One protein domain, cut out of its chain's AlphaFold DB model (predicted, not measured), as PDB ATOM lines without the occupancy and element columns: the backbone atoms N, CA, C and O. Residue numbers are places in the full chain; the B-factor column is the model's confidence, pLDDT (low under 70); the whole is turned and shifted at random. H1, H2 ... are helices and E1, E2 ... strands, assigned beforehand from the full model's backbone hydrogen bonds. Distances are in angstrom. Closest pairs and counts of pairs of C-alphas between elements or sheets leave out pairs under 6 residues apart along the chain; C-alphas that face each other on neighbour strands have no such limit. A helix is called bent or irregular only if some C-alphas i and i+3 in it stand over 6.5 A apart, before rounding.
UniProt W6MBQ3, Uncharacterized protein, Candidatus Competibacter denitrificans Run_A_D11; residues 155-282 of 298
ATOM      1  N   ARG A 155     214.979 211.645 314.489       89.44
ATOM      2  CA  ARG A 155     216.407 211.438 314.760       89.44
ATOM      3  C   ARG A 155     216.952 210.189 314.071       89.44
ATOM      4  O   ARG A 155     218.085 210.236 313.602       89.44
ATOM      5  N   SER A 156     216.164 209.114 313.995       87.94
ATOM      6  CA  SER A 156     216.581 207.833 313.412       87.94
ATOM      7  C   SER A 156     217.014 207.979 311.955       87.94
ATOM      8  O   SER A 156     217.940 207.285 311.558       87.94
ATOM      9  N   PHE A 157     216.397 208.895 311.196       89.81
ATOM     10  CA  PHE A 157     216.790 209.229 309.823       89.81
ATOM     11  C   PHE A 157     218.139 209.948 309.751       89.81
ATOM     12  O   PHE A 157     218.926 209.693 308.847       89.81
ATOM     13  N   TRP A 158     218.416 210.848 310.698       90.25
ATOM     14  CA  TRP A 158     219.631 211.657 310.670       90.25
ATOM     15  C   TRP A 158     220.859 210.930 311.204       90.25
ATOM     16  O   TRP A 158     221.913 210.968 310.576       90.25
ATOM     17  N   SER A 159     220.779 210.357 312.405       82.62
ATOM     18  CA  SER A 159     221.931 209.683 313.008       82.62
ATOM     19  C   SER A 159     222.195 208.370 312.286       82.62
ATOM     20  O   SER A 159     221.239 207.659 311.991       82.62
ATOM     21  N   ASP A 160     223.471 208.045 312.063       61.69
ATOM     22  CA  ASP A 160     223.930 206.714 311.651       61.69
ATOM     23  C   ASP A 160     223.578 205.687 312.740       61.69
ATOM     24  O   ASP A 160     224.375 205.285 313.583       61.69
ATOM     25  N   SER A 161     222.301 205.333 312.771       57.31
ATOM     26  CA  SER A 161     221.677 204.364 313.657       57.31
ATOM     27  C   SER A 161     221.964 202.933 313.190       57.31
ATOM     28  O   SER A 161     221.359 201.990 313.700       57.31
ATOM     29  N   LYS A 162     222.846 202.760 312.184       53.59
ATOM     30  CA  LYS A 162     223.039 201.536 311.388       53.59
ATOM     31  C   LYS A 162     221.761 201.015 310.730       53.59
ATOM     32  O   LYS A 162     221.752 199.905 310.209       53.59
ATOM     33  N   THR A 163     220.675 201.783 310.785       60.88
ATOM     34  CA  THR A 163     219.362 201.337 310.316       60.88
ATOM     35  C   THR A 163     219.051 201.816 308.914       60.88
ATOM     36  O   THR A 163     218.270 201.192 308.208       60.88
ATOM     37  N   TRP A 164     219.718 202.882 308.488       70.00
ATOM     38  CA  TRP A 164     219.657 203.374 307.129       70.00
ATOM     39  C   TRP A 164     221.054 203.250 306.511       70.00
ATOM     40  O   TRP A 164     222.007 203.791 307.075       70.00
ATOM     41  N   PRO A 165     221.218 202.566 305.370       69.56
ATOM     42  CA  PRO A 165     222.524 202.453 304.736       69.56
ATOM     43  C   PRO A 165     223.024 203.832 304.285       69.56
ATOM     44  O   PRO A 165     222.252 204.679 303.819       69.56
ATOM     45  N   ASP A 166     224.324 204.072 304.461       81.12
ATOM     46  CA  ASP A 166     225.048 205.232 303.931       81.12
ATOM     47  C   ASP A 166     224.458 206.615 304.278       81.12
ATOM     48  O   ASP A 166     224.579 207.557 303.491       81.12
ATOM     49  N   VAL A 167     223.830 206.778 305.455       87.44
ATOM     50  CA  VAL A 167     223.191 208.051 305.874       87.44
ATOM     51  C   VAL A 167     224.112 209.242 305.669       87.44
ATOM     52  O   VAL A 167     223.712 210.231 305.061       87.44
ATOM     53  N   ILE A 168     225.360 209.134 306.129       88.38
ATOM     54  CA  ILE A 168     226.343 210.222 306.063       88.38
ATOM     55  C   ILE A 168     226.535 210.707 304.619       88.38
ATOM     56  O   ILE A 168     226.575 211.912 304.384       88.38
ATOM     57  N   ARG A 169     226.593 209.787 303.646       89.75
ATOM     58  CA  ARG A 169     226.791 210.117 302.224       89.75
ATOM     59  C   ARG A 169     225.557 210.733 301.568       89.75
ATOM     60  O   ARG A 169     225.693 211.411 300.555       89.75
ATOM     61  N   ARG A 170     224.369 210.482 302.117       93.12
ATOM     62  CA  ARG A 170     223.089 210.971 301.586       93.12
ATOM     63  C   ARG A 170     222.672 212.325 302.155       93.12
ATOM     64  O   ARG A 170     221.749 212.944 301.627       93.12
ATOM     65  N   ARG A 171     223.319 212.794 303.225       95.00
ATOM     66  CA  ARG A 171     223.074 214.132 303.780       95.00
ATOM     67  C   ARG A 171     223.463 215.182 302.748       95.00
ATOM     68  O   ARG A 171     224.564 215.142 302.200       95.00
ATOM     69  N   ARG A 172     222.571 216.132 302.482       96.31
ATOM     70  CA  ARG A 172     222.836 217.165 301.477       96.31
ATOM     71  C   ARG A 172     223.874 218.153 302.000       96.31
ATOM     72  O   ARG A 172     223.824 218.607 303.143       96.31
ATOM     73  N   THR A 173     224.826 218.488 301.139       95.50
ATOM     74  CA  THR A 173     225.933 219.412 301.429       95.50
ATOM     75  C   THR A 173     225.822 220.726 300.660       95.50
ATOM     76  O   THR A 173     226.588 221.663 300.907       95.50
ATOM     77  N   ASP A 174     224.855 220.811 299.744       94.88
ATOM     78  CA  ASP A 174     224.629 221.957 298.879       94.88
ATOM     79  C   ASP A 174     223.125 222.192 298.639       94.88
ATOM     80  O   ASP A 174     222.401 221.208 298.441       94.88
ATOM     81  N   PRO A 175     222.642 223.453 298.650       95.50
ATOM     82  CA  PRO A 175     221.254 223.774 298.330       95.50
ATOM     83  C   PRO A 175     220.767 223.201 296.997       95.50
ATOM     84  O   PRO A 175     219.631 222.740 296.921       95.50
ATOM     85  N   THR A 176     221.607 223.188 295.957       93.81
ATOM     86  CA  THR A 176     221.203 222.720 294.621       93.81
ATOM     87  C   THR A 176     221.131 221.197 294.527       93.81
ATOM     88  O   THR A 176     220.613 220.664 293.549       93.81
ATOM     89  N   ALA A 177     221.670 220.482 295.518       94.62
ATOM     90  CA  ALA A 177     221.605 219.028 295.591       94.62
ATOM     91  C   ALA A 177     220.321 218.523 296.265       94.62
ATOM     92  O   ALA A 177     220.057 217.324 296.211       94.62
ATOM     93  N   ILE A 178     219.556 219.401 296.920       97.00
ATOM     94  CA  ILE A 178     218.287 219.043 297.554       97.00
ATOM     95  C   ILE A 178     217.234 218.825 296.464       97.00
ATOM     96  O   ILE A 178     217.120 219.618 295.530       97.00
ATOM     97  N   GLN A 179     216.456 217.754 296.584       95.94
ATOM     98  CA  GLN A 179     215.478 217.354 295.572       95.94
ATOM     99  C   GLN A 179     214.122 217.001 296.190       95.94
ATOM    100  O   GLN A 179     214.064 216.586 297.350       95.94
ATOM    101  N   PRO A 180     213.020 217.110 295.420       96.31
ATOM    102  CA  PRO A 180     211.743 216.552 295.830       96.31
ATOM    103  C   PRO A 180     211.857 215.072 296.221       96.31
ATOM    104  O   PRO A 180     212.421 214.269 295.479       96.31
ATOM    105  N   GLY A 181     211.304 214.715 297.378       96.38
ATOM    106  CA  GLY A 181     211.407 213.383 297.975       96.38
ATOM    107  C   GLY A 181     212.555 213.208 298.975       96.38
ATOM    108  O   GLY A 181     212.565 212.201 299.684       96.38
ATOM    109  N   ASP A 182     213.473 214.171 299.094       97.38
ATOM    110  CA  ASP A 182     214.422 214.214 300.211       97.38
ATOM    111  C   ASP A 182     213.679 214.402 301.535       97.38
ATOM    112  O   ASP A 182     212.703 215.147 301.612       97.38
ATOM    113  N   ALA A 183     214.178 213.794 302.605       96.25
ATOM    114  CA  ALA A 183     213.672 214.056 303.938       96.25
ATOM    115  C   ALA A 183     214.157 215.427 304.414       96.25
ATOM    116  O   ALA A 183     215.351 215.717 304.381       96.25
ATOM    117  N   ALA A 184     213.228 216.239 304.903       97.12
ATOM    118  CA  ALA A 184     213.455 217.504 305.581       97.12
ATOM    119  C   ALA A 184     213.301 217.287 307.091       97.12
ATOM    120  O   ALA A 184     212.189 217.136 307.594       97.12
ATOM    121  N   ILE A 185     214.417 217.233 307.815       95.44
ATOM    122  CA  ILE A 185     214.467 216.884 309.239       95.44
ATOM    123  C   ILE A 185     214.644 218.161 310.054       95.44
ATOM    124  O   ILE A 185     215.635 218.876 309.895       95.44
ATOM    125  N   PHE A 186     213.692 218.431 310.940       94.19
ATOM    126  CA  PHE A 186     213.631 219.641 311.748       94.19
ATOM    127  C   PHE A 186     214.343 219.428 313.077       94.19
ATOM    128  O   PHE A 186     214.056 218.476 313.812       94.19
ATOM    129  N   PHE A 187     215.243 220.351 313.394       93.69
ATOM    130  CA  PHE A 187     215.985 220.388 314.639       93.69
ATOM    131  C   PHE A 187     215.747 221.697 315.376       93.69
ATOM    132  O   PHE A 187     215.776 222.763 314.767       93.69
ATOM    133  N   GLU A 188     215.600 221.605 316.692       91.00
ATOM    134  CA  GLU A 188     215.588 222.741 317.615       91.00
ATOM    135  C   GLU A 188     216.749 222.618 318.610       91.00
ATOM    136  O   GLU A 188     217.296 221.525 318.826       91.00
ATOM    137  N   GLY A 189     217.140 223.736 319.226       85.56
ATOM    138  CA  GLY A 189     218.199 223.717 320.239       85.56
ATOM    139  C   GLY A 189     219.568 223.358 319.655       85.56
ATOM    140  O   GLY A 189     220.349 222.673 320.314       85.56
ATOM    141  N   VAL A 190     219.852 223.748 318.405       83.81
ATOM    142  CA  VAL A 190     220.960 223.182 317.622       83.81
ATOM    143  C   VAL A 190     222.329 223.626 318.153       83.81
ATOM    144  O   VAL A 190     222.878 224.672 317.781       83.81
ATOM    145  N   LYS A 191     222.897 222.799 319.031       85.19
ATOM    146  CA  LYS A 191     224.098 223.094 319.815       85.19
ATOM    147  C   LYS A 191     225.336 223.214 318.933       85.19
ATOM    148  O   LYS A 191     225.646 222.312 318.162       85.19
ATOM    149  N   GLY A 192     226.066 224.325 319.067       82.25
ATOM    150  CA  GLY A 192     227.311 224.557 318.320       82.25
ATOM    151  C   GLY A 192     227.122 224.522 316.803       82.25
ATOM    152  O   GLY A 192     228.004 224.087 316.075       82.25
ATOM    153  N   ASN A 193     225.932 224.897 316.340       83.25
ATOM    154  CA  ASN A 193     225.474 224.731 314.969       83.25
ATOM    155  C   ASN A 193     225.329 223.278 314.474       83.25
ATOM    156  O   ASN A 193     224.841 223.081 313.377       83.25
ATOM    157  N   ASN A 194     225.637 222.255 315.274       89.31
ATOM    158  CA  ASN A 194     225.832 220.896 314.780       89.31
ATOM    159  C   ASN A 194     224.646 219.947 315.082       89.31
ATOM    160  O   ASN A 194     224.405 219.619 316.249       89.31
ATOM    161  N   PRO A 195     223.927 219.426 314.064       90.06
ATOM    162  CA  PRO A 195     222.806 218.499 314.269       90.06
ATOM    163  C   PRO A 195     223.243 217.121 314.799       90.06
ATOM    164  O   PRO A 195     222.443 216.405 315.413       90.06
ATOM    165  N   ASP A 196     224.514 216.743 314.620       91.44
ATOM    166  CA  ASP A 196     225.041 215.461 315.094       91.44
ATOM    167  C   ASP A 196     225.157 215.403 316.622       91.44
ATOM    168  O   ASP A 196     225.014 214.323 317.200       91.44
ATOM    169  N   ILE A 197     225.300 216.547 317.300       90.75
ATOM    170  CA  ILE A 197     225.318 216.606 318.767       90.75
ATOM    171  C   ILE A 197     223.913 216.286 319.280       90.75
ATOM    172  O   ILE A 197     223.027 217.126 319.219       90.75
ATOM    173  N   MET A 198     223.683 215.066 319.761       90.88
ATOM    174  CA  MET A 198     222.352 214.598 320.153       90.88
ATOM    175  C   MET A 198     221.860 215.242 321.453       90.88
ATOM    176  O   MET A 198     222.559 215.205 322.465       90.88
ATOM    177  N   ALA A 199     220.629 215.764 321.450       91.81
ATOM    178  CA  ALA A 199     219.928 216.083 322.693       91.81
ATOM    179  C   ALA A 199     219.749 214.821 323.552       91.81
ATOM    180  O   ALA A 199     219.398 213.753 323.049       91.81
ATOM    181  N   ARG A 200     219.978 214.937 324.857       90.56
ATOM    182  CA  ARG A 200     219.875 213.832 325.813       90.56
ATOM    183  C   ARG A 200     218.572 213.920 326.594       90.56
ATOM    184  O   ARG A 200     218.065 215.014 326.844       90.56
ATOM    185  N   LYS A 201     218.066 212.759 327.001       88.94
ATOM    186  CA  LYS A 201     216.978 212.647 327.971       88.94
ATOM    187  C   LYS A 201     217.529 212.266 329.340       88.94
ATOM    188  O   LYS A 201     218.559 211.595 329.412       88.94
ATOM    189  N   ASP A 202     216.871 212.723 330.396       90.31
ATOM    190  CA  ASP A 202     217.132 212.272 331.761       90.31
ATOM    191  C   ASP A 202     216.523 210.879 332.015       90.31
ATOM    192  O   ASP A 202     215.913 210.272 331.128       90.31
ATOM    193  N   SER A 203     216.683 210.362 333.237       90.62
ATOM    194  CA  SER A 203     216.127 209.066 333.654       90.62
ATOM    195  C   SER A 203     214.597 209.005 333.609       90.62
ATOM    196  O   SER A 203     214.036 207.916 333.570       90.62
ATOM    197  N   ASN A 204     213.928 210.159 333.598       86.19
ATOM    198  CA  ASN A 204     212.473 210.280 333.562       86.19
ATOM    199  C   ASN A 204     211.953 210.479 332.126       86.19
ATOM    200  O   ASN A 204     210.754 210.640 331.914       86.19
ATOM    201  N   GLY A 205     212.844 210.482 331.128       82.69
ATOM    202  CA  GLY A 205     212.498 210.672 329.722       82.69
ATOM    203  C   GLY A 205     212.309 212.133 329.298       82.69
ATOM    204  O   GLY A 205     211.957 212.372 328.134       82.69
ATOM    205  N   ASN A 206     212.577 213.101 330.180       87.56
ATOM    206  CA  ASN A 206     212.507 214.524 329.863       87.56
ATOM    207  C   ASN A 206     213.765 214.975 329.129       87.56
ATOM    208  O   ASN A 206     214.868 214.502 329.394       87.56
ATOM    209  N   TRP A 207     213.615 215.925 328.209       86.06
ATOM    210  CA  TRP A 207     214.756 216.500 327.504       86.06
ATOM    211  C   TRP A 207     215.616 217.343 328.448       86.06
ATOM    212  O   TRP A 207     215.127 218.276 329.081       86.06
ATOM    213  N   ILE A 208     216.916 217.052 328.493       89.75
ATOM    214  CA  ILE A 208     217.885 217.857 329.236       89.75
ATOM    215  C   ILE A 208     218.168 219.119 328.422       89.75
ATOM    216  O   ILE A 208     218.672 219.041 327.294       89.75
ATOM    217  N   LYS A 209     217.866 220.281 329.004       85.88
ATOM    218  CA  LYS A 209     218.110 221.590 328.390       85.88
ATOM    219  C   LYS A 209     219.581 221.734 327.969       85.88
ATOM    220  O   LYS A 209     220.480 221.287 328.676       85.88
ATOM    221  N   ASP A 210     219.813 222.313 326.789       83.75
ATOM    222  CA  ASP A 210     221.142 222.616 326.226       83.75
ATOM    223  C   ASP A 210     222.093 221.405 326.084       83.75
ATOM    224  O   ASP A 210     223.310 221.540 325.886       83.75
ATOM    225  N   SER A 211     221.554 220.184 326.162       89.94
ATOM    226  CA  SER A 211     222.343 218.958 326.046       89.94
ATOM    227  C   SER A 211     222.775 218.666 324.609       89.94
ATOM    228  O   SER A 211     223.863 218.125 324.416       89.94
ATOM    229  N   GLY A 212     221.986 219.088 323.618       91.31
ATOM    230  CA  GLY A 212     222.273 218.916 322.200       91.31
ATOM    231  C   GLY A 212     221.093 219.295 321.307       91.31
ATOM    232  O   GLY A 212     220.080 219.807 321.775       91.31
ATOM    233  N   SER A 213     221.245 218.999 320.023       92.38
ATOM    234  CA  SER A 213     220.304 219.235 318.934       92.38
ATOM    235  C   SER A 213     219.198 218.179 318.938       92.38
ATOM    236  O   SER A 213     219.454 216.974 318.799       92.38
ATOM    237  N   LYS A 214     217.951 218.624 319.095       92.00
ATOM    238  CA  LYS A 214     216.775 217.753 319.160       92.00
ATOM    239  C   LYS A 214     216.097 217.703 317.797       92.00
ATOM    240  O   LYS A 214     215.547 218.704 317.359       92.00
ATOM    241  N   ALA A 215     216.098 216.533 317.158       91.38
ATOM    242  CA  ALA A 215     215.250 216.292 315.993       91.38
ATOM    243  C   ALA A 215     213.811 216.081 316.477       91.38
ATOM    244  O   ALA A 215     213.548 215.113 317.197       91.38
ATOM    245  N   PHE A 216     212.906 216.992 316.132       87.88
ATOM    246  CA  PHE A 216     211.545 217.000 316.679       87.88
ATOM    247  C   PHE A 216     210.464 216.739 315.630       87.88
ATOM    248  O   PHE A 216     209.369 216.322 315.996       87.88
ATOM    249  N   HIS A 217     210.771 216.937 314.346       90.81
ATOM    250  CA  HIS A 217     209.829 216.724 313.250       90.81
ATOM    251  C   HIS A 217     210.554 216.334 311.959       90.81
ATOM    252  O   HIS A 217     211.765 216.533 311.828       90.81
ATOM    253  N   ILE A 218     209.826 215.746 311.014       92.69
ATOM    254  CA  ILE A 218     210.343 215.359 309.701       92.69
ATOM    255  C   ILE A 218     209.238 215.450 308.642       92.69
ATOM    256  O   ILE A 218     208.074 215.168 308.909       92.69
ATOM    257  N   GLY A 219     209.611 215.833 307.429       94.75
ATOM    258  CA  GLY A 219     208.752 215.774 306.254       94.75
ATOM    259  C   GLY A 219     209.556 215.412 305.015       94.75
ATOM    260  O   GLY A 219     210.724 215.042 305.104       94.75
ATOM    261  N   LEU A 220     208.936 215.551 303.854       96.88
ATOM    262  CA  LEU A 220     209.544 215.385 302.544       96.88
ATOM    263  C   LEU A 220     209.594 216.735 301.849       96.88
ATOM    264  O   LEU A 220     208.606 217.467 301.843       96.88
ATOM    265  N   VAL A 221     210.704 217.048 301.198       97.56
ATOM    266  CA  VAL A 221     210.773 218.174 300.269       97.56
ATOM    267  C   VAL A 221     209.776 217.913 299.145       97.56
ATOM    268  O   VAL A 221     209.911 216.940 298.413       97.56
ATOM    269  N   ASN A 222     208.757 218.754 299.017       96.31
ATOM    270  CA  ASN A 222     207.800 218.696 297.918       96.31
ATOM    271  C   ASN A 222     208.297 219.491 296.709       96.31
ATOM    272  O   ASN A 222     208.235 219.015 295.577       96.31
ATOM    273  N   ASP A 223     208.779 220.699 296.976       95.81
ATOM    274  CA  ASP A 223     209.306 221.617 295.981       95.81
ATOM    275  C   ASP A 223     210.415 222.459 296.607       95.81
ATOM    276  O   ASP A 223     210.393 222.752 297.808       95.81
ATOM    277  N   ILE A 224     211.392 222.847 295.796       96.12
ATOM    278  CA  ILE A 224     212.508 223.666 296.245       96.12
ATOM    279  C   ILE A 224     213.018 224.555 295.116       96.12
ATOM    280  O   ILE A 224     213.067 224.171 293.949       96.12
ATOM    281  N   SER A 225     213.432 225.764 295.473       95.62
ATOM    282  CA  SER A 225     214.217 226.626 294.598       95.62
ATOM    283  C   SER A 225     215.412 227.160 295.369       95.62
ATOM    284  O   SER A 225     215.284 227.594 296.517       95.62
ATOM    285  N   ALA A 226     216.575 227.123 294.726       92.25
ATOM    286  CA  ALA A 226     217.815 227.654 295.260       92.25
ATOM    287  C   ALA A 226     218.478 228.567 294.225       92.25
ATOM    288  O   ALA A 226     218.453 228.286 293.028       92.25
ATOM    289  N   SER A 227     219.074 229.658 294.697       87.81
ATOM    290  CA  SER A 227     219.872 230.585 293.899       87.81
ATOM    291  C   SER A 227     221.274 230.643 294.490       87.81
ATOM    292  O   SER A 227     221.483 231.228 295.555       87.81
ATOM    293  N   GLY A 228     222.232 230.002 293.820       86.56
ATOM    294  CA  GLY A 228     223.578 229.813 294.359       86.56
ATOM    295  C   GLY A 228     223.524 229.072 295.697       86.56
ATOM    296  O   GLY A 228     223.059 227.940 295.767       86.56
ATOM    297  N   THR A 229     223.962 229.728 296.771       87.88
ATOM    298  CA  THR A 229     224.023 229.138 298.117       87.88
ATOM    299  C   THR A 229     222.775 229.381 298.975       87.88
ATOM    300  O   THR A 229     222.776 229.004 300.145       87.88
ATOM    301  N   ALA A 230     221.731 230.025 298.444       93.31
ATOM    302  CA  ALA A 230     220.534 230.385 299.202       93.31
ATOM    303  C   ALA A 230     219.302 229.604 298.733       93.31
ATOM    304  O   ALA A 230     219.005 229.565 297.539       93.31
ATOM    305  N   ILE A 231     218.553 229.034 299.677       96.19
ATOM    306  CA  ILE A 231     217.227 228.459 299.437       96.19
ATOM    307  C   ILE A 231     216.220 229.610 299.430       96.19
ATOM    308  O   ILE A 231     216.045 230.298 300.435       96.19
ATOM    309  N   THR A 232     215.567 229.827 298.291       93.00
ATOM    310  CA  THR A 232     214.607 230.923 298.080       93.00
ATOM    311  C   THR A 232     213.158 230.457 298.169       93.00
ATOM    312  O   THR A 232     212.269 231.254 298.462       93.00
ATOM    313  N   LYS A 233     212.914 229.161 297.954       94.44
ATOM    314  CA  LYS A 233     211.613 228.515 298.129       94.44
ATOM    315  C   LYS A 233     211.823 227.128 298.711       94.44
ATOM    316  O   LYS A 233     212.685 226.396 298.236       94.44
ATOM    317  N   LEU A 234     211.005 226.756 299.689       95.75
ATOM    318  CA  LEU A 234     210.951 225.399 300.214       95.75
ATOM    319  C   LEU A 234     209.506 225.040 300.553       95.75
ATOM    320  O   LEU A 234     208.873 225.708 301.369       95.75
ATOM    321  N   GLU A 235     208.991 223.981 299.943       95.06
ATOM    322  CA  GLU A 235     207.721 223.359 300.306       95.06
ATOM    323  C   GLU A 235     207.978 221.980 300.889       95.06
ATOM    324  O   GLU A 235     208.744 221.196 300.330       95.06
ATOM    325  N   ILE A 236     207.310 221.676 301.995       94.06
ATOM    326  CA  ILE A 236     207.420 220.406 302.700       94.06
ATOM    327  C   ILE A 236     206.056 219.724 302.686       94.06
ATOM    328  O   ILE A 236     205.060 220.317 303.100       94.06
ATOM    329  N   ALA A 237     206.025 218.486 302.202       92.94
ATOM    330  CA  ALA A 237     204.930 217.556 302.420       92.94
ATOM    331  C   ALA A 237     205.188 216.795 303.720       92.94
ATOM    332  O   ALA A 237     206.267 216.239 303.913       92.94
ATOM    333  N   GLU A 238     204.228 216.754 304.624       88.31
ATOM    334  CA  GLU A 238     204.423 216.155 305.941       88.31
ATOM    335  C   GLU A 238     203.105 215.641 306.501       88.31
ATOM    336  O   GLU A 238     202.030 216.054 306.072       88.31
ATOM    337  N   SER A 239     203.201 214.756 307.491       86.00
ATOM    338  CA  SER A 239     202.128 214.591 308.460       86.00
ATOM    339  C   SER A 239     202.479 215.411 309.685       86.00
ATOM    340  O   SER A 239     203.437 215.090 310.394       86.00
ATOM    341  N   SER A 240     201.749 216.493 309.916       71.50
ATOM    342  CA  SER A 240     201.975 217.367 311.059       71.50
ATOM    343  C   SER A 240     200.663 217.744 311.727       71.50
ATOM    344  O   SER A 240     199.577 217.687 311.155       71.50
ATOM    345  N   GLY A 241     200.758 218.177 312.980       57.59
ATOM    346  CA  GLY A 241     199.641 218.822 313.662       57.59
ATOM    347  C   GLY A 241     199.280 220.202 313.090       57.59
ATOM    348  O   GLY A 241     198.617 220.952 313.790       57.59
ATOM    349  N   ALA A 242     199.760 220.580 311.897       42.59
ATOM    350  CA  ALA A 242     199.498 221.875 311.278       42.59
ATOM    351  C   ALA A 242     198.359 221.785 310.236       42.59
ATOM    352  O   ALA A 242     198.047 220.693 309.755       42.59
ATOM    353  N   PRO A 243     197.724 222.915 309.868       40.88
ATOM    354  CA  PRO A 243     196.490 222.911 309.085       40.88
ATOM    355  C   PRO A 243     196.688 222.376 307.661       40.88
ATOM    356  O   PRO A 243     197.542 222.836 306.906       40.88
ATOM    357  N   SER A 244     195.867 221.407 307.280       44.84
ATOM    358  CA  SER A 244     195.604 220.974 305.911       44.84
ATOM    359  C   SER A 244     194.890 222.076 305.124       44.84
ATOM    360  O   SER A 244     194.191 222.908 305.702       44.84
ATOM    361  N   ILE A 245     194.993 222.036 303.793       39.28
ATOM    362  CA  ILE A 245     194.241 222.897 302.858       39.28
ATOM    363  C   ILE A 245     192.709 222.764 302.999       39.28
ATOM    364  O   ILE A 245     191.975 223.585 302.460       39.28
ATOM    365  N   TYR A 246     192.233 221.757 303.744       42.88
ATOM    366  CA  TYR A 246     190.830 221.564 304.133       42.88
ATOM    367  C   TYR A 246     190.518 221.980 305.588       42.88
ATOM    368  O   TYR A 246     189.443 221.670 306.092       42.88
ATOM    369  N   GLY A 247     191.431 222.669 306.284       38.59
ATOM    370  CA  GLY A 247     191.162 223.260 307.603       38.59
ATOM    371  C   GLY A 247     191.264 222.316 308.814       38.59
ATOM    372  O   GLY A 247     190.461 222.433 309.733       38.59
ATOM    373  N   GLY A 248     192.255 221.414 308.871       48.94
ATOM    374  CA  GLY A 248     192.520 220.576 310.061       48.94
ATOM    375  C   GLY A 248     193.905 219.905 310.087       48.94
ATOM    376  O   GLY A 248     194.551 219.825 309.052       48.94
ATOM    377  N   ASN A 249     194.368 219.452 311.260       58.41
ATOM    378  CA  ASN A 249     195.652 218.745 311.492       58.41
ATOM    379  C   ASN A 249     195.771 217.464 310.649       58.41
ATOM    380  O   ASN A 249     194.803 216.722 310.666       58.41
ATOM    381  N   GLY A 250     196.925 217.124 310.049       70.81
ATOM    382  CA  GLY A 250     197.114 215.854 309.325       70.81
ATOM    383  C   GLY A 250     198.208 215.852 308.254       70.81
ATOM    384  O   GLY A 250     199.226 216.526 308.391       70.81
ATOM    385  N   VAL A 251     197.991 215.090 307.174       82.19
ATOM    386  CA  VAL A 251     198.853 215.112 305.981       82.19
ATOM    387  C   VAL A 251     198.590 216.365 305.146       82.19
ATOM    388  O   VAL A 251     197.450 216.659 304.774       82.19
ATOM    389  N   ASN A 252     199.634 217.127 304.838       84.69
ATOM    390  CA  ASN A 252     199.523 218.360 304.065       84.69
ATOM    391  C   ASN A 252     200.816 218.691 303.311       84.69
ATOM    392  O   ASN A 252     201.837 218.016 303.429       84.69
ATOM    393  N   VAL A 253     200.744 219.750 302.506       88.88
ATOM    394  CA  VAL A 253     201.904 220.421 301.918       88.88
ATOM    395  C   VAL A 253     201.878 221.861 302.395       88.88
ATOM    396  O   VAL A 253     200.841 222.519 302.299       88.88
ATOM    397  N   ARG A 254     203.009 222.362 302.888       87.75
ATOM    398  CA  ARG A 254     203.145 223.759 303.307       87.75
ATOM    399  C   ARG A 254     204.455 224.367 302.847       87.75
ATOM    400  O   ARG A 254     205.471 223.689 302.726       87.75
ATOM    401  N   THR A 255     204.453 225.681 302.679       90.00
ATOM    402  CA  THR A 255     205.681 226.451 302.484       90.00
ATOM    403  C   THR A 255     206.407 226.617 303.820       90.00
ATOM    404  O   THR A 255     205.814 227.022 304.821       90.00
ATOM    405  N   ALA A 256     207.700 226.308 303.850       88.75
ATOM    406  CA  ALA A 256     208.570 226.616 304.973       88.75
ATOM    407  C   ALA A 256     209.070 228.062 304.850       88.75
ATOM    408  O   ALA A 256     209.566 228.477 303.800       88.75
ATOM    409  N   ARG A 257     208.954 228.839 305.930       88.31
ATOM    410  CA  ARG A 257     209.446 230.220 305.972       88.31
ATOM    411  C   ARG A 257     210.955 230.220 306.212       88.31
ATOM    412  O   ARG A 257     211.391 230.285 307.353       88.31
ATOM    413  N   VAL A 258     211.736 230.137 305.141       92.94
ATOM    414  CA  VAL A 258     213.202 230.170 305.220       92.94
ATOM    415  C   VAL A 258     213.676 231.600 305.491       92.94
ATOM    416  O   VAL A 258     213.409 232.501 304.701       92.94
ATOM    417  N   THR A 259     214.357 231.818 306.616       92.69
ATOM    418  CA  THR A 259     214.940 233.117 306.997       92.69
ATOM    419  C   THR A 259     216.397 233.240 306.571       92.69
ATOM    420  O   THR A 259     216.850 234.327 306.223       92.69
ATOM    421  N   SER A 260     217.135 232.130 306.578       93.69
ATOM    422  CA  SER A 260     218.521 232.066 306.125       93.69
ATOM    423  C   SER A 260     218.856 230.663 305.611       93.69
ATOM    424  O   SER A 260     218.155 229.685 305.879       93.69
ATOM    425  N   THR A 261     219.931 230.554 304.837       95.88
ATOM    426  CA  THR A 261     220.538 229.274 304.458       95.88
ATOM    427  C   THR A 261     221.972 229.278 304.947       95.88
ATOM    428  O   THR A 261     222.671 230.281 304.808       95.88
ATOM    429  N   GLY A 262     222.416 228.167 305.521       94.25
ATOM    430  CA  GLY A 262     223.771 228.053 306.040       94.25
ATOM    431  C   GLY A 262     224.326 226.649 305.903       94.25
ATOM    432  O   GLY A 262     223.699 225.754 305.333       94.25
ATOM    433  N   LYS A 263     225.536 226.468 306.433       93.88
ATOM    434  CA  LYS A 263     226.174 225.160 306.554       93.88
ATOM    435  C   LYS A 263     226.579 224.903 307.997       93.88
ATOM    436  O   LYS A 263     227.082 225.793 308.682       93.88
ATOM    437  N   SER A 264     226.361 223.676 308.447       89.75
ATOM    438  CA  SER A 264     226.948 223.130 309.666       89.75
ATOM    439  C   SER A 264     227.944 222.056 309.263       89.75
ATOM    440  O   SER A 264     227.547 221.003 308.755       89.75
ATOM    441  N   ASN A 265     229.232 222.302 309.501       87.44
ATOM    442  CA  ASN A 265     230.313 221.548 308.868       87.44
ATOM    443  C   ASN A 265     230.128 221.582 307.338       87.44
ATOM    444  O   ASN A 265     230.118 222.656 306.742       87.44
ATOM    445  N   SER A 266     229.930 220.427 306.707       90.12
ATOM    446  CA  SER A 266     229.654 220.303 305.275       90.12
ATOM    447  C   SER A 266     228.164 220.309 304.921       90.12
ATOM    448  O   SER A 266     227.842 220.425 303.742       90.12
ATOM    449  N   TYR A 267     227.253 220.179 305.890       93.94
ATOM    450  CA  TYR A 267     225.831 219.936 305.624       93.94
ATOM    451  C   TYR A 267     225.044 221.234 305.508       93.94
ATOM    452  O   TYR A 267     225.143 222.101 306.379       93.94
ATOM    453  N   VAL A 268     224.240 221.349 304.454       95.62
ATOM    454  CA  VAL A 268     223.372 222.510 304.239       95.62
ATOM    455  C   VAL A 268     222.158 222.453 305.165       95.62
ATOM    456  O   VAL A 268     221.601 221.378 305.403       95.62
ATOM    457  N   TYR A 269     221.734 223.614 305.659       96.44
ATOM    458  CA  TYR A 269     220.466 223.770 306.362       96.44
ATOM    459  C   TYR A 269     219.688 224.999 305.899       96.44
ATOM    460  O   TYR A 269     220.272 226.001 305.481       96.44
ATOM    461  N   ALA A 270     218.367 224.930 306.053       96.19
ATOM    462  CA  ALA A 270     217.483 226.092 306.032       96.19
ATOM    463  C   ALA A 270     217.134 226.493 307.471       96.19
ATOM    464  O   ALA A 270     216.729 225.646 308.267       96.19
ATOM    465  N   GLU A 271     217.288 227.765 307.817       94.50
ATOM    466  CA  GLU A 271     216.807 228.314 309.085       94.50
ATOM    467  C   GLU A 271     215.348 228.743 308.923       94.50
ATOM    468  O   GLU A 271     215.010 229.408 307.944       94.50
ATOM    469  N   VAL A 272     214.476 228.321 309.841       88.81
ATOM    470  CA  VAL A 272     213.016 228.538 309.733       88.81
ATOM    471  C   VAL A 272     212.383 229.183 310.964       88.81
ATOM    472  O   VAL A 272     211.196 229.505 310.961       88.81
ATOM    473  N   GLY A 273     213.179 229.415 312.002       80.31
ATOM    474  CA  GLY A 273     212.750 229.982 313.271       80.31
ATOM    475  C   GLY A 273     213.948 230.265 314.168       80.31
ATOM    476  O   GLY A 273     215.097 229.997 313.806       80.31
ATOM    477  N   GLN A 274     213.693 230.803 315.359       78.38
ATOM    478  CA  GLN A 274     214.758 231.106 316.309       78.38
ATOM    479  C   GLN A 274     215.385 229.799 316.814       78.38
ATOM    480  O   GLN A 274     214.790 229.088 317.616       78.38
ATOM    481  N   ASN A 275     216.604 229.501 316.351       81.25
ATOM    482  CA  ASN A 275     217.330 228.260 316.655       81.25
ATOM    483  C   ASN A 275     216.656 226.977 316.120       81.25
ATOM    484  O   ASN A 275     216.891 225.885 316.648       81.25
ATOM    485  N   GLU A 276     215.858 227.108 315.058       91.06
ATOM    486  CA  GLU A 276     215.253 225.991 314.332       91.06
ATOM    487  C   GLU A 276     215.862 225.852 312.938       91.06
ATOM    488  O   GLU A 276     215.925 226.812 312.164       91.06
ATOM    489  N   ARG A 277     216.298 224.634 312.610       94.19
ATOM    490  CA  ARG A 277     216.961 224.328 311.339       94.19
ATOM    491  C   ARG A 277     216.392 223.076 310.704       94.19
ATOM    492  O   ARG A 277     216.126 222.093 311.391       94.19
ATOM    493  N   ILE A 278     216.283 223.097 309.385       96.38
ATOM    494  CA  ILE A 278     215.939 221.939 308.566       96.38
ATOM    495  C   ILE A 278     217.208 221.438 307.892       96.38
ATOM    496  O   ILE A 278     217.858 222.194 307.170       96.38
ATOM    497  N   TYR A 279     217.525 220.165 308.100       96.75
ATOM    498  CA  TYR A 279     218.581 219.457 307.384       96.75
ATOM    499  C   TYR A 279     217.977 218.445 306.417       96.75
ATOM    500  O   TYR A 279     216.894 217.917 306.664       96.75
ATOM    501  N   PHE A 280     218.692 218.159 305.330       97.25
ATOM    502  CA  PHE A 280     218.158 217.368 304.225       97.25
ATOM    503  C   PHE A 280     218.912 216.055 304.039       97.25
ATOM    504  O   PHE A 280     220.145 216.011 304.124       97.25
ATOM    505  N   LEU A 281     218.168 214.990 303.752       95.50
ATOM    506  CA  LEU A 281     218.697 213.646 303.549       95.50
ATOM    507  C   LEU A 281     218.051 213.009 302.317       95.50
ATOM    508  O   LEU A 281     216.830 212.882 302.257       95.50
ATOM    509  N   ALA A 282     218.872 212.578 301.363       95.12
ATOM    510  CA  ALA A 282     218.397 211.844 300.196       95.12
ATOM    511  C   ALA A 282     217.794 210.487 300.594       95.12
ATOM    512  O   ALA A 282     218.318 209.866 301.522       95.12
TER     513      ALA A 282
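What this domain is: This is residues 155 to 282 of the 298 residues of an uncharacterized protein of Candidatus Competibacter denitrificans Run_A_D11 (UniProt W6MBQ3). One strongly twisted sheet of seven strands folds back on itself at the bent strand E2, like a loose, partly closed barrel, with E4 and E3 as one leaf facing E1, E7, E6 and E5 as the other. Two very short helices sit at the sheet: H1 over E1, and H2 grazing it. The printed part has 128 residues, with two named helices and seven named strands in the order H1, H2, then E1 to E7 along the chain; the sheet's order is E4, E3, E2, E1, E7, E6, E5, all antiparallel. It is mostly strand and compact, with a radius of gyration of the C-alphas of 14.5 A and spans of 40 by 36 by 30 A.

How they stand to each other: E2, residues 214 to 227, bends by 90 degrees at residue 222. Its residues 214 to 220 pair with E1, residues 183 to 188 (N 186 and O 217, 2.8 A). Its residues 220 to 227 pair with E3, residues 230 to 243 (N 225 and O 233, 2.9 A). E3 pairs with edge strand E4, residues 249 to 255 (N 238 and O 252, 3.0 A); E1 to E4 form a meander, each strand the antiparallel neighbour of the one before. E1 also pairs with E7, residues 276 to 281 (N 185 and O 279, 2.8 A). E7 pairs with E6, residues 267 to 273 (N 278 and O 270, 2.8 A), and E6 with edge strand E5, residues 260 to 264 (N 269 and O 262, 2.9 A); E5, E6 and E7 form a second meander. The closest C-alphas of E3 and E5, Ala 230 and Thr 261, are 5.4 A apart. H1, residues 155 to 158, is on the sheet at a height of 7.7 A, only just over E1 with 3 of its C-alphas. H2, residues 167 to 170, only grazes the sheet. Both helices are too short for an O i to N i+4 pair; each has its one O i to N i+3 pair within range.

Where its parts are: H1 begins at C-alpha 155 (216.407, 211.438, 314.760). E2 is 28.5 A long and E3 27.0 A, with E3 bending by 103 degrees at residue 240. E7 ends at C-alpha 281 (218.697, 213.646, 303.549).

The domain as a whole: The C-alphas farthest apart, Ser 203 and Ser 227, are 45.4 A apart. The printed part has no cut; the links H2 to E1 and E1 to E2 are long. Mean pLDDT of the printed part is 86.3, with residues 160 to 163, 165 and 241 to 249 under 70.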